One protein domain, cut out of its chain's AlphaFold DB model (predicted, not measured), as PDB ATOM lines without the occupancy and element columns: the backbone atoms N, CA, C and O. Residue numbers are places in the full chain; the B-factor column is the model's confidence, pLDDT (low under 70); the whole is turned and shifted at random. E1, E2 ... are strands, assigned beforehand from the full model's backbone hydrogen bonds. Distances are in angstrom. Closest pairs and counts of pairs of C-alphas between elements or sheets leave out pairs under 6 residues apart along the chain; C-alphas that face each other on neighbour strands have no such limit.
ATOM      1  N   ASP A  94      20.483  82.531 308.256       96.94
ATOM      2  CA  ASP A  94      19.483  83.587 308.315       96.94
ATOM      3  C   ASP A  94      20.212  84.940 308.365       96.94
ATOM      4  O   ASP A  94      21.146  85.130 309.146       96.94
ATOM      5  N   THR A  95      19.819  85.881 307.503       97.62
ATOM      6  CA  THR A  95      20.446  87.209 307.403       97.62
ATOM      7  C   THR A  95      19.386  88.297 307.280       97.62
ATOM      8  O   THR A  95      18.231  88.022 306.964       97.62
ATOM      9  N   ASN A  96      19.791  89.551 307.469       97.44
ATOM     10  CA  ASN A  96      18.959  90.722 307.200       97.44
ATOM     11  C   ASN A  96      19.193  91.319 305.794       97.44
ATOM     12  O   ASN A  96      18.954  92.511 305.597       97.44
ATOM     13  N   ILE A  97      19.716  90.551 304.831       98.25
ATOM     14  CA  ILE A  97      19.820  90.972 303.426       98.25
ATOM     15  C   ILE A  97      18.421  90.887 302.792       98.25
ATOM     16  O   ILE A  97      17.884  89.782 302.671       98.25
ATOM     17  N   PRO A  98      17.808  92.010 302.372       97.69
ATOM     18  CA  PRO A  98      16.515  92.003 301.701       97.69
ATOM     19  C   PRO A  98      16.668  91.509 300.257       97.69
ATOM     20  O   PRO A  98      16.725  92.295 299.314       97.69
ATOM     21  N   SER A  99      16.714  90.190 300.073       97.62
ATOM     22  CA  SER A  99      16.854  89.590 298.740       97.62
ATOM     23  C   SER A  99      15.567  89.624 297.906       97.62
ATOM     24  O   SER A  99      15.580  89.248 296.739       97.62
ATOM     25  N   ASN A 100      14.438  90.037 298.498       96.88
ATOM     26  CA  ASN A 100      13.112  90.063 297.865       96.88
ATOM     27  C   ASN A 100      12.694  88.713 297.252       96.88
ATOM     28  O   ASN A 100      12.016  88.659 296.231       96.88
ATOM     29  N   GLY A 101      13.115  87.607 297.875       96.69
ATOM     30  CA  GLY A 101      12.821  86.254 297.395       96.69
ATOM     31  C   GLY A 101      13.682  85.799 296.214       96.69
ATOM     32  O   GLY A 101      13.490  84.673 295.751       96.69
ATOM     33  N   LEU A 102      14.633  86.625 295.764       98.31
ATOM     34  CA  LEU A 102      15.617  86.278 294.744       98.31
ATOM     35  C   LEU A 102      16.839  85.600 295.366       98.31
ATOM     36  O   LEU A 102      17.276  85.941 296.472       98.31
ATOM     37  N   PHE A 103      17.388  84.637 294.638       98.56
ATOM     38  CA  PHE A 103      18.634  83.946 294.947       98.56
ATOM     39  C   PHE A 103      19.248  83.394 293.660       98.56
ATOM     40  O   PHE A 103      18.583  83.317 292.630       98.56
ATOM     41  N   TYR A 104      20.523  83.027 293.700       98.56
ATOM     42  CA  TYR A 104      21.265  82.635 292.506       98.56
ATOM     43  C   TYR A 104      21.984  81.319 292.747       98.56
ATOM     44  O   TYR A 104      22.682  81.185 293.747       98.56
ATOM     45  N   THR A 105      21.830  80.371 291.828       98.50
ATOM     46  CA  THR A 105      22.448  79.036 291.890       98.50
ATOM     47  C   THR A 105      23.259  78.782 290.635       98.50
ATOM     48  O   THR A 105      22.828  79.181 289.548       98.50
ATOM     49  N   ASP A 106      24.385  78.094 290.755       98.06
ATOM     50  CA  ASP A 106      25.180  77.723 289.594       98.06
ATOM     51  C   ASP A 106      24.555  76.585 288.770       98.06
ATOM     52  O   ASP A 106      23.836  75.725 289.279       98.06
ATOM     53  N   ALA A 107      24.849  76.570 287.473       97.12
ATOM     54  CA  ALA A 107      24.531  75.481 286.560       97.12
ATOM     55  C   ALA A 107      25.787  74.642 286.318       97.12
ATOM     56  O   ALA A 107      26.648  75.016 285.517       97.12
ATOM     57  N   ASN A 108      25.894  73.504 287.012       96.19
ATOM     58  CA  ASN A 108      27.021  72.569 286.894       96.19
ATOM     59  C   ASN A 108      28.397  73.245 287.085       96.19
ATOM     60  O   ASN A 108      29.327  72.988 286.319       96.19
ATOM     61  N   GLY A 109      28.524  74.163 288.045       95.75
ATOM     62  CA  GLY A 109      29.770  74.882 288.330       95.75
ATOM     63  C   GLY A 109      30.080  76.059 287.403       95.75
ATOM     64  O   GLY A 109      31.163  76.634 287.515       95.75
ATOM     65  N   ARG A 110      29.179  76.408 286.472       95.50
ATOM     66  CA  ARG A 110      29.431  77.408 285.420       95.50
ATOM     67  C   ARG A 110      28.596  78.675 285.588       95.50
ATOM     68  O   ARG A 110      28.945  79.556 286.365       95.50
ATOM     69  N   GLU A 111      27.542  78.799 284.792       96.81
ATOM     70  CA  GLU A 111      26.716  79.998 284.716       96.81
ATOM     71  C   GLU A 111      25.833  80.132 285.949       96.81
ATOM     72  O   GLU A 111      25.436  79.139 286.556       96.81
ATOM     73  N   MET A 112      25.493  81.370 286.293       97.88
ATOM     74  CA  MET A 112      24.611  81.661 287.415       97.88
ATOM     75  C   MET A 112      23.200  81.887 286.925       97.88
ATOM     76  O   MET A 112      22.962  82.737 286.069       97.88
ATOM     77  N   ILE A 113      22.267  81.149 287.510       97.81
ATOM     78  CA  ILE A 113      20.852  81.250 287.185       97.81
ATOM     79  C   ILE A 113      20.146  81.980 288.320       97.81
ATOM     80  O   ILE A 113      20.231  81.567 289.478       97.81
ATOM     81  N   GLU A 114      19.426  83.044 287.973       98.00
ATOM     82  CA  GLU A 114      18.514  83.721 288.889       98.00
ATOM     83  C   GLU A 114      17.297  82.837 289.179       98.00
ATOM     84  O   GLU A 114      16.667  82.271 288.281       98.00
ATOM     85  N   ARG A 115      16.973  82.713 290.460       97.81
ATOM     86  CA  ARG A 115      15.832  81.975 290.986       97.81
ATOM     87  C   ARG A 115      14.981  82.930 291.804       97.81
ATOM     88  O   ARG A 115      15.499  83.770 292.536       97.81
ATOM     89  N   GLN A 116      13.672  82.747 291.726       97.62
ATOM     90  CA  GLN A 116      12.709  83.466 292.544       97.62
ATOM     91  C   GLN A 116      11.823  82.449 293.256       97.62
ATOM     92  O   GLN A 116      11.341  81.491 292.643       97.62
ATOM     93  N   ARG A 117      11.634  82.651 294.560       97.25
ATOM     94  CA  ARG A 117      10.737  81.827 295.373       97.25
ATOM     95  C   ARG A 117       9.326  81.843 294.783       97.25
ATOM     96  O   ARG A 117       8.823  82.908 294.437       97.25
ATOM     97  N   ASP A 118       8.711  80.668 294.690       96.56
ATOM     98  CA  ASP A 118       7.328  80.472 294.242       96.56
ATOM     99  C   ASP A 118       7.040  81.013 292.829       96.56
ATOM    100  O   ASP A 118       5.913  81.378 292.505       96.56
ATOM    101  N   PHE A 119       8.054  81.041 291.957       96.25
ATOM    102  CA  PHE A 119       7.937  81.591 290.607       96.25
ATOM    103  C   PHE A 119       8.552  80.684 289.534       96.25
ATOM    104  O   PHE A 119       9.516  79.949 289.777       96.25
ATOM    105  N   ARG A 120       7.997  80.749 288.317       95.00
ATOM    106  CA  ARG A 120       8.528  80.126 287.098       95.00
ATOM    107  C   ARG A 120       8.409  81.113 285.940       95.00
ATOM    108  O   ARG A 120       7.356  81.700 285.734       95.00
ATOM    109  N   SER A 121       9.480  81.270 285.164       93.31
ATOM    110  CA  SER A 121       9.513  82.209 284.035       93.31
ATOM    111  C   SER A 121       8.725  81.732 282.815       93.31
ATOM    112  O   SER A 121       8.310  82.546 281.997       93.31
ATOM    113  N   SER A 122       8.530  80.419 282.671       95.31
ATOM    114  CA  SER A 122       7.958  79.811 281.468       95.31
ATOM    115  C   SER A 122       6.458  79.527 281.542       95.31
ATOM    116  O   SER A 122       5.851  79.262 280.507       95.31
ATOM    117  N   TYR A 123       5.844  79.558 282.727       94.19
ATOM    118  CA  TYR A 123       4.417  79.281 282.905       94.19
ATOM    119  C   TYR A 123       3.892  79.837 284.232       94.19
ATOM    120  O   TYR A 123       4.661  80.116 285.150       94.19
ATOM    121  N   ASN A 124       2.567  79.962 284.344       94.94
ATOM    122  CA  ASN A 124       1.922  80.351 285.596       94.94
ATOM    123  C   ASN A 124       2.032  79.215 286.625       94.94
ATOM    124  O   ASN A 124       1.503  78.124 286.404       94.94
ATOM    125  N   TYR A 125       2.739  79.462 287.726       92.69
ATOM    126  CA  TYR A 125       3.062  78.445 288.722       92.69
ATOM    127  C   TYR A 125       2.083  78.474 289.897       92.69
ATOM    128  O   TYR A 125       2.001  79.458 290.627       92.69
ATOM    129  N   THR A 126       1.382  77.361 290.107       94.12
ATOM    130  CA  THR A 126       0.605  77.115 291.327       94.12
ATOM    131  C   THR A 126       1.490  76.403 292.346       94.12
ATOM    132  O   THR A 126       2.038  75.336 292.063       94.12
ATOM    133  N   VAL A 127       1.627  76.978 293.542       92.19
ATOM    134  CA  VAL A 127       2.439  76.401 294.620       92.19
ATOM    135  C   VAL A 127       1.675  75.255 295.283       92.19
ATOM    136  O   VAL A 127       0.716  75.486 296.016       92.19
ATOM    137  N   TYR A 128       2.112  74.020 295.037       89.44
ATOM    138  CA  TYR A 128       1.593  72.826 295.719       89.44
ATOM    139  C   TYR A 128       2.469  72.400 296.905       89.44
ATOM    140  O   TYR A 128       1.951  71.969 297.927       89.44
ATOM    141  N   GLU A 129       3.789  72.560 296.779       92.12
ATOM    142  CA  GLU A 129       4.790  72.187 297.786       92.12
ATOM    143  C   GLU A 129       5.716  73.389 298.028       92.12
ATOM    144  O   GLU A 129       6.634  73.656 297.252       92.12
ATOM    145  N   ASN A 130       5.449  74.148 299.093       92.00
ATOM    146  CA  ASN A 130       6.080  75.448 299.368       92.00
ATOM    147  C   ASN A 130       7.578  75.374 299.716       92.00
ATOM    148  O   ASN A 130       8.308  76.349 299.530       92.00
ATOM    149  N   VAL A 131       8.055  74.229 300.205       96.38
ATOM    150  CA  VAL A 131       9.481  74.001 300.470       96.38
ATOM    151  C   VAL A 131      10.133  73.328 299.266       96.38
ATOM    152  O   VAL A 131      11.018  73.913 298.642       96.38
ATOM    153  N   SER A 132       9.671  72.136 298.884       96.88
ATOM    154  CA  SER A 132      10.300  71.338 297.824       96.88
ATOM    155  C   SER A 132      10.299  72.014 296.463       96.88
ATOM    156  O   SER A 132      11.277  71.904 295.726       96.88
ATOM    157  N   GLY A 133       9.243  72.764 296.134       96.38
ATOM    158  CA  GLY A 133       9.143  73.504 294.876       96.38
ATOM    159  C   GLY A 133      10.197  74.604 294.711       96.38
ATOM    160  O   GLY A 133      10.349  75.135 293.612       96.38
ATOM    161  N   ASN A 134      10.932  74.938 295.773       97.31
ATOM    162  CA  ASN A 134      11.948  75.988 295.791       97.31
ATOM    163  C   ASN A 134      13.380  75.458 295.983       97.31
ATOM    164  O   ASN A 134      14.305  76.263 296.091       97.31
ATOM    165  N   TYR A 135      13.585  74.137 295.995       97.56
ATOM    166  CA  TYR A 135      14.922  73.542 295.979       97.56
ATOM    167  C   TYR A 135      15.471  73.456 294.553       97.56
ATOM    168  O   TYR A 135      14.776  73.059 293.617       97.56
ATOM    169  N   TYR A 136      16.746  73.808 294.403       97.75
ATOM    170  CA  TYR A 136      17.486  73.758 293.145       97.75
ATOM    171  C   TYR A 136      18.855  73.117 293.387       97.75
ATOM    172  O   TYR A 136      19.394  73.253 294.487       97.75
ATOM    173  N   PRO A 137      19.432  72.435 292.384       97.81
ATOM    174  CA  PRO A 137      20.789  71.928 292.495       97.81
ATOM    175  C   PRO A 137      21.776  73.092 292.649       97.81
ATOM    176  O   PRO A 137      21.677  74.097 291.945       97.81
ATOM    177  N   VAL A 138      22.725  72.923 293.565       98.06
ATOM    178  CA  VAL A 138      23.883  73.796 293.771       98.06
ATOM    179  C   VAL A 138      25.096  72.890 293.672       98.06
ATOM    180  O   VAL A 138      25.242  71.987 294.492       98.06
ATOM    181  N   ALA A 139      25.903  73.068 292.628       97.69
ATOM    182  CA  ALA A 139      27.075  72.225 292.412       97.69
ATOM    183  C   ALA A 139      28.353  72.869 292.961       97.69
ATOM    184  O   ALA A 139      29.311  72.154 293.231       97.69
ATOM    185  N   SER A 140      28.378  74.196 293.111       97.75
ATOM    186  CA  SER A 140      29.538  74.906 293.659       97.75
ATOM    187  C   SER A 140      29.190  76.122 294.507       97.75
ATOM    188  O   SER A 140      29.958  76.476 295.401       97.75
ATOM    189  N   ARG A 141      28.098  76.838 294.200       97.81
ATOM    190  CA  ARG A 141      27.830  78.126 294.847       97.81
ATOM    191  C   ARG A 141      26.378  78.573 294.773       97.81
ATOM    192  O   ARG A 141      25.698  78.460 293.752       97.81
ATOM    193  N   ILE A 142      25.949  79.203 295.856       98.69
ATOM    194  CA  ILE A 142      24.663  79.887 295.966       98.69
ATOM    195  C   ILE A 142      24.864  81.244 296.629       98.69
ATOM    196  O   ILE A 142      25.701  81.388 297.521       98.69
ATOM    197  N   TRP A 143      24.096  82.253 296.225       98.44
ATOM    198  CA  TRP A 143      24.087  83.529 296.938       98.44
ATOM    199  C   TRP A 143      22.742  84.230 296.950       98.44
ATOM    200  O   TRP A 143      21.873  84.030 296.096       98.44
ATOM    201  N   ILE A 144      22.636  85.129 297.921       98.69
ATOM    202  CA  ILE A 144      21.630  86.181 298.007       98.69
ATOM    203  C   ILE A 144      22.341  87.531 298.068       98.69
ATOM    204  O   ILE A 144      23.473  87.627 298.550       98.69
ATOM    205  N   LYS A 145      21.682  88.584 297.589       98.25
ATOM    206  CA  LYS A 145      22.226  89.942 297.631       98.25
ATOM    207  C   LYS A 145      21.136  90.991 297.792       98.25
ATOM    208  O   LYS A 145      19.977  90.740 297.467       98.25
ATOM    209  N   ASP A 146      21.549  92.159 298.256       97.44
ATOM    210  CA  ASP A 146      20.846  93.426 298.089       97.44
ATOM    211  C   ASP A 146      21.723  94.371 297.233       97.44
ATOM    212  O   ASP A 146      22.647  93.927 296.547       97.44
ATOM    213  N   ASN A 147      21.434  95.674 297.235       96.62
ATOM    214  CA  ASN A 147      22.202  96.656 296.458       96.62
ATOM    215  C   ASN A 147      23.605  96.954 297.027       96.62
ATOM    216  O   ASN A 147      24.390  97.633 296.371       96.62
ATOM    217  N   GLN A 148      23.906  96.513 298.247       97.12
ATOM    218  CA  GLN A 148      25.118  96.858 298.999       97.12
ATOM    219  C   GLN A 148      25.929  95.630 299.428       97.12
ATOM    220  O   GLN A 148      27.144  95.719 299.586       97.12
ATOM    221  N   ARG A 149      25.268  94.499 299.669       97.69
ATOM    222  CA  ARG A 149      25.819  93.321 300.337       97.69
ATOM    223  C   ARG A 149      25.438  92.061 299.581       97.69
ATOM    224  O   ARG A 149      24.316  91.922 299.097       97.69
ATOM    225  N   GLN A 150      26.355  91.106 299.566       97.81
ATOM    226  CA  GLN A 150      26.131  89.765 299.049       97.81
ATOM    227  C   GLN A 150      26.636  88.751 300.071       97.81
ATOM    228  O   GLN A 150      27.732  88.905 300.604       97.81
ATOM    229  N   MET A 151      25.848  87.707 300.312       97.94
ATOM    230  CA  MET A 151      26.290  86.530 301.050       97.94
ATOM    231  C   MET A 151      26.353  85.356 300.084       97.94
ATOM    232  O   MET A 151      25.333  84.970 299.511       97.94
ATOM    233  N   THR A 152      27.553  84.806 299.917       98.19
ATOM    234  CA  THR A 152      27.819  83.657 299.050       98.19
ATOM    235  C   THR A 152      28.202  82.467 299.910       98.19
ATOM    236  O   THR A 152      29.069  82.592 300.771       98.19
ATOM    237  N   ILE A 153      27.580  81.324 299.653       98.12
ATOM    238  CA  ILE A 153      27.993  80.030 300.187       98.12
ATOM    239  C   ILE A 153      28.642  79.250 299.053       98.12
ATOM    240  O   ILE A 153      28.074  79.156 297.962       98.12
ATOM    241  N   LEU A 154      29.829  78.718 299.326       97.50
ATOM    242  CA  LEU A 154      30.559  77.813 298.448       97.50
ATOM    243  C   LEU A 154      30.445  76.391 299.007       97.50
ATOM    244  O   LEU A 154      30.371  76.225 300.227       97.50
ATOM    245  N   THR A 155      30.395  75.399 298.122       94.25
ATOM    246  CA  THR A 155      30.270  73.971 298.454       94.25
ATOM    247  C   THR A 155      31.291  73.142 297.705       94.25
ATOM    248  O   THR A 155      31.538  73.489 296.526       94.25
TER     249      THR A 155
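This is residues 94 to 155 of the 155 residues of the protein "Hypothetical protein" of Adineta steineri (UniProt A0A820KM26). Little of this domain is regular structure: two hairpins, E1-E2 and E3-E4, join into one small, strongly twisted sheet, and a long loop, residues 117 to 140, swings out and back. The printed part has 62 residues, no named helix and four strands, E1 to E4, in the sheet order E2 E1 E3 E4, antiparallel. All strand, with 22 residues in named elements, it is only just compact, close to loose: radius of gyration of the C-alphas 12.3 A, spans 31, 27 and 19 A.

E1, residues 102 to 107, begins at C-alpha 102 (15.617, 86.278, 294.744) and measures 16.2 A; E2, residues 111 to 116, measures 16.4 A. E3 is residues 141 to 145; E4, residues 150 to 154, ends at C-alpha 154 (30.559, 77.813, 298.448).

Within hydrogen-bond range are N 107 and O 111, 2.8 A, in hairpin E1-E2; N 104 and O 143, 2.9 A, between E1 and E3, antiparallel at 158 degrees; and N 153 and O 142, 2.8 A, in hairpin E3-E4.

The C-alphas farthest apart, of Tyr 128 and Gln 148, are 33.8 A apart. The link E2 to E3 is long. The printed part has no cut, and no printed residue is under pLDDT 70.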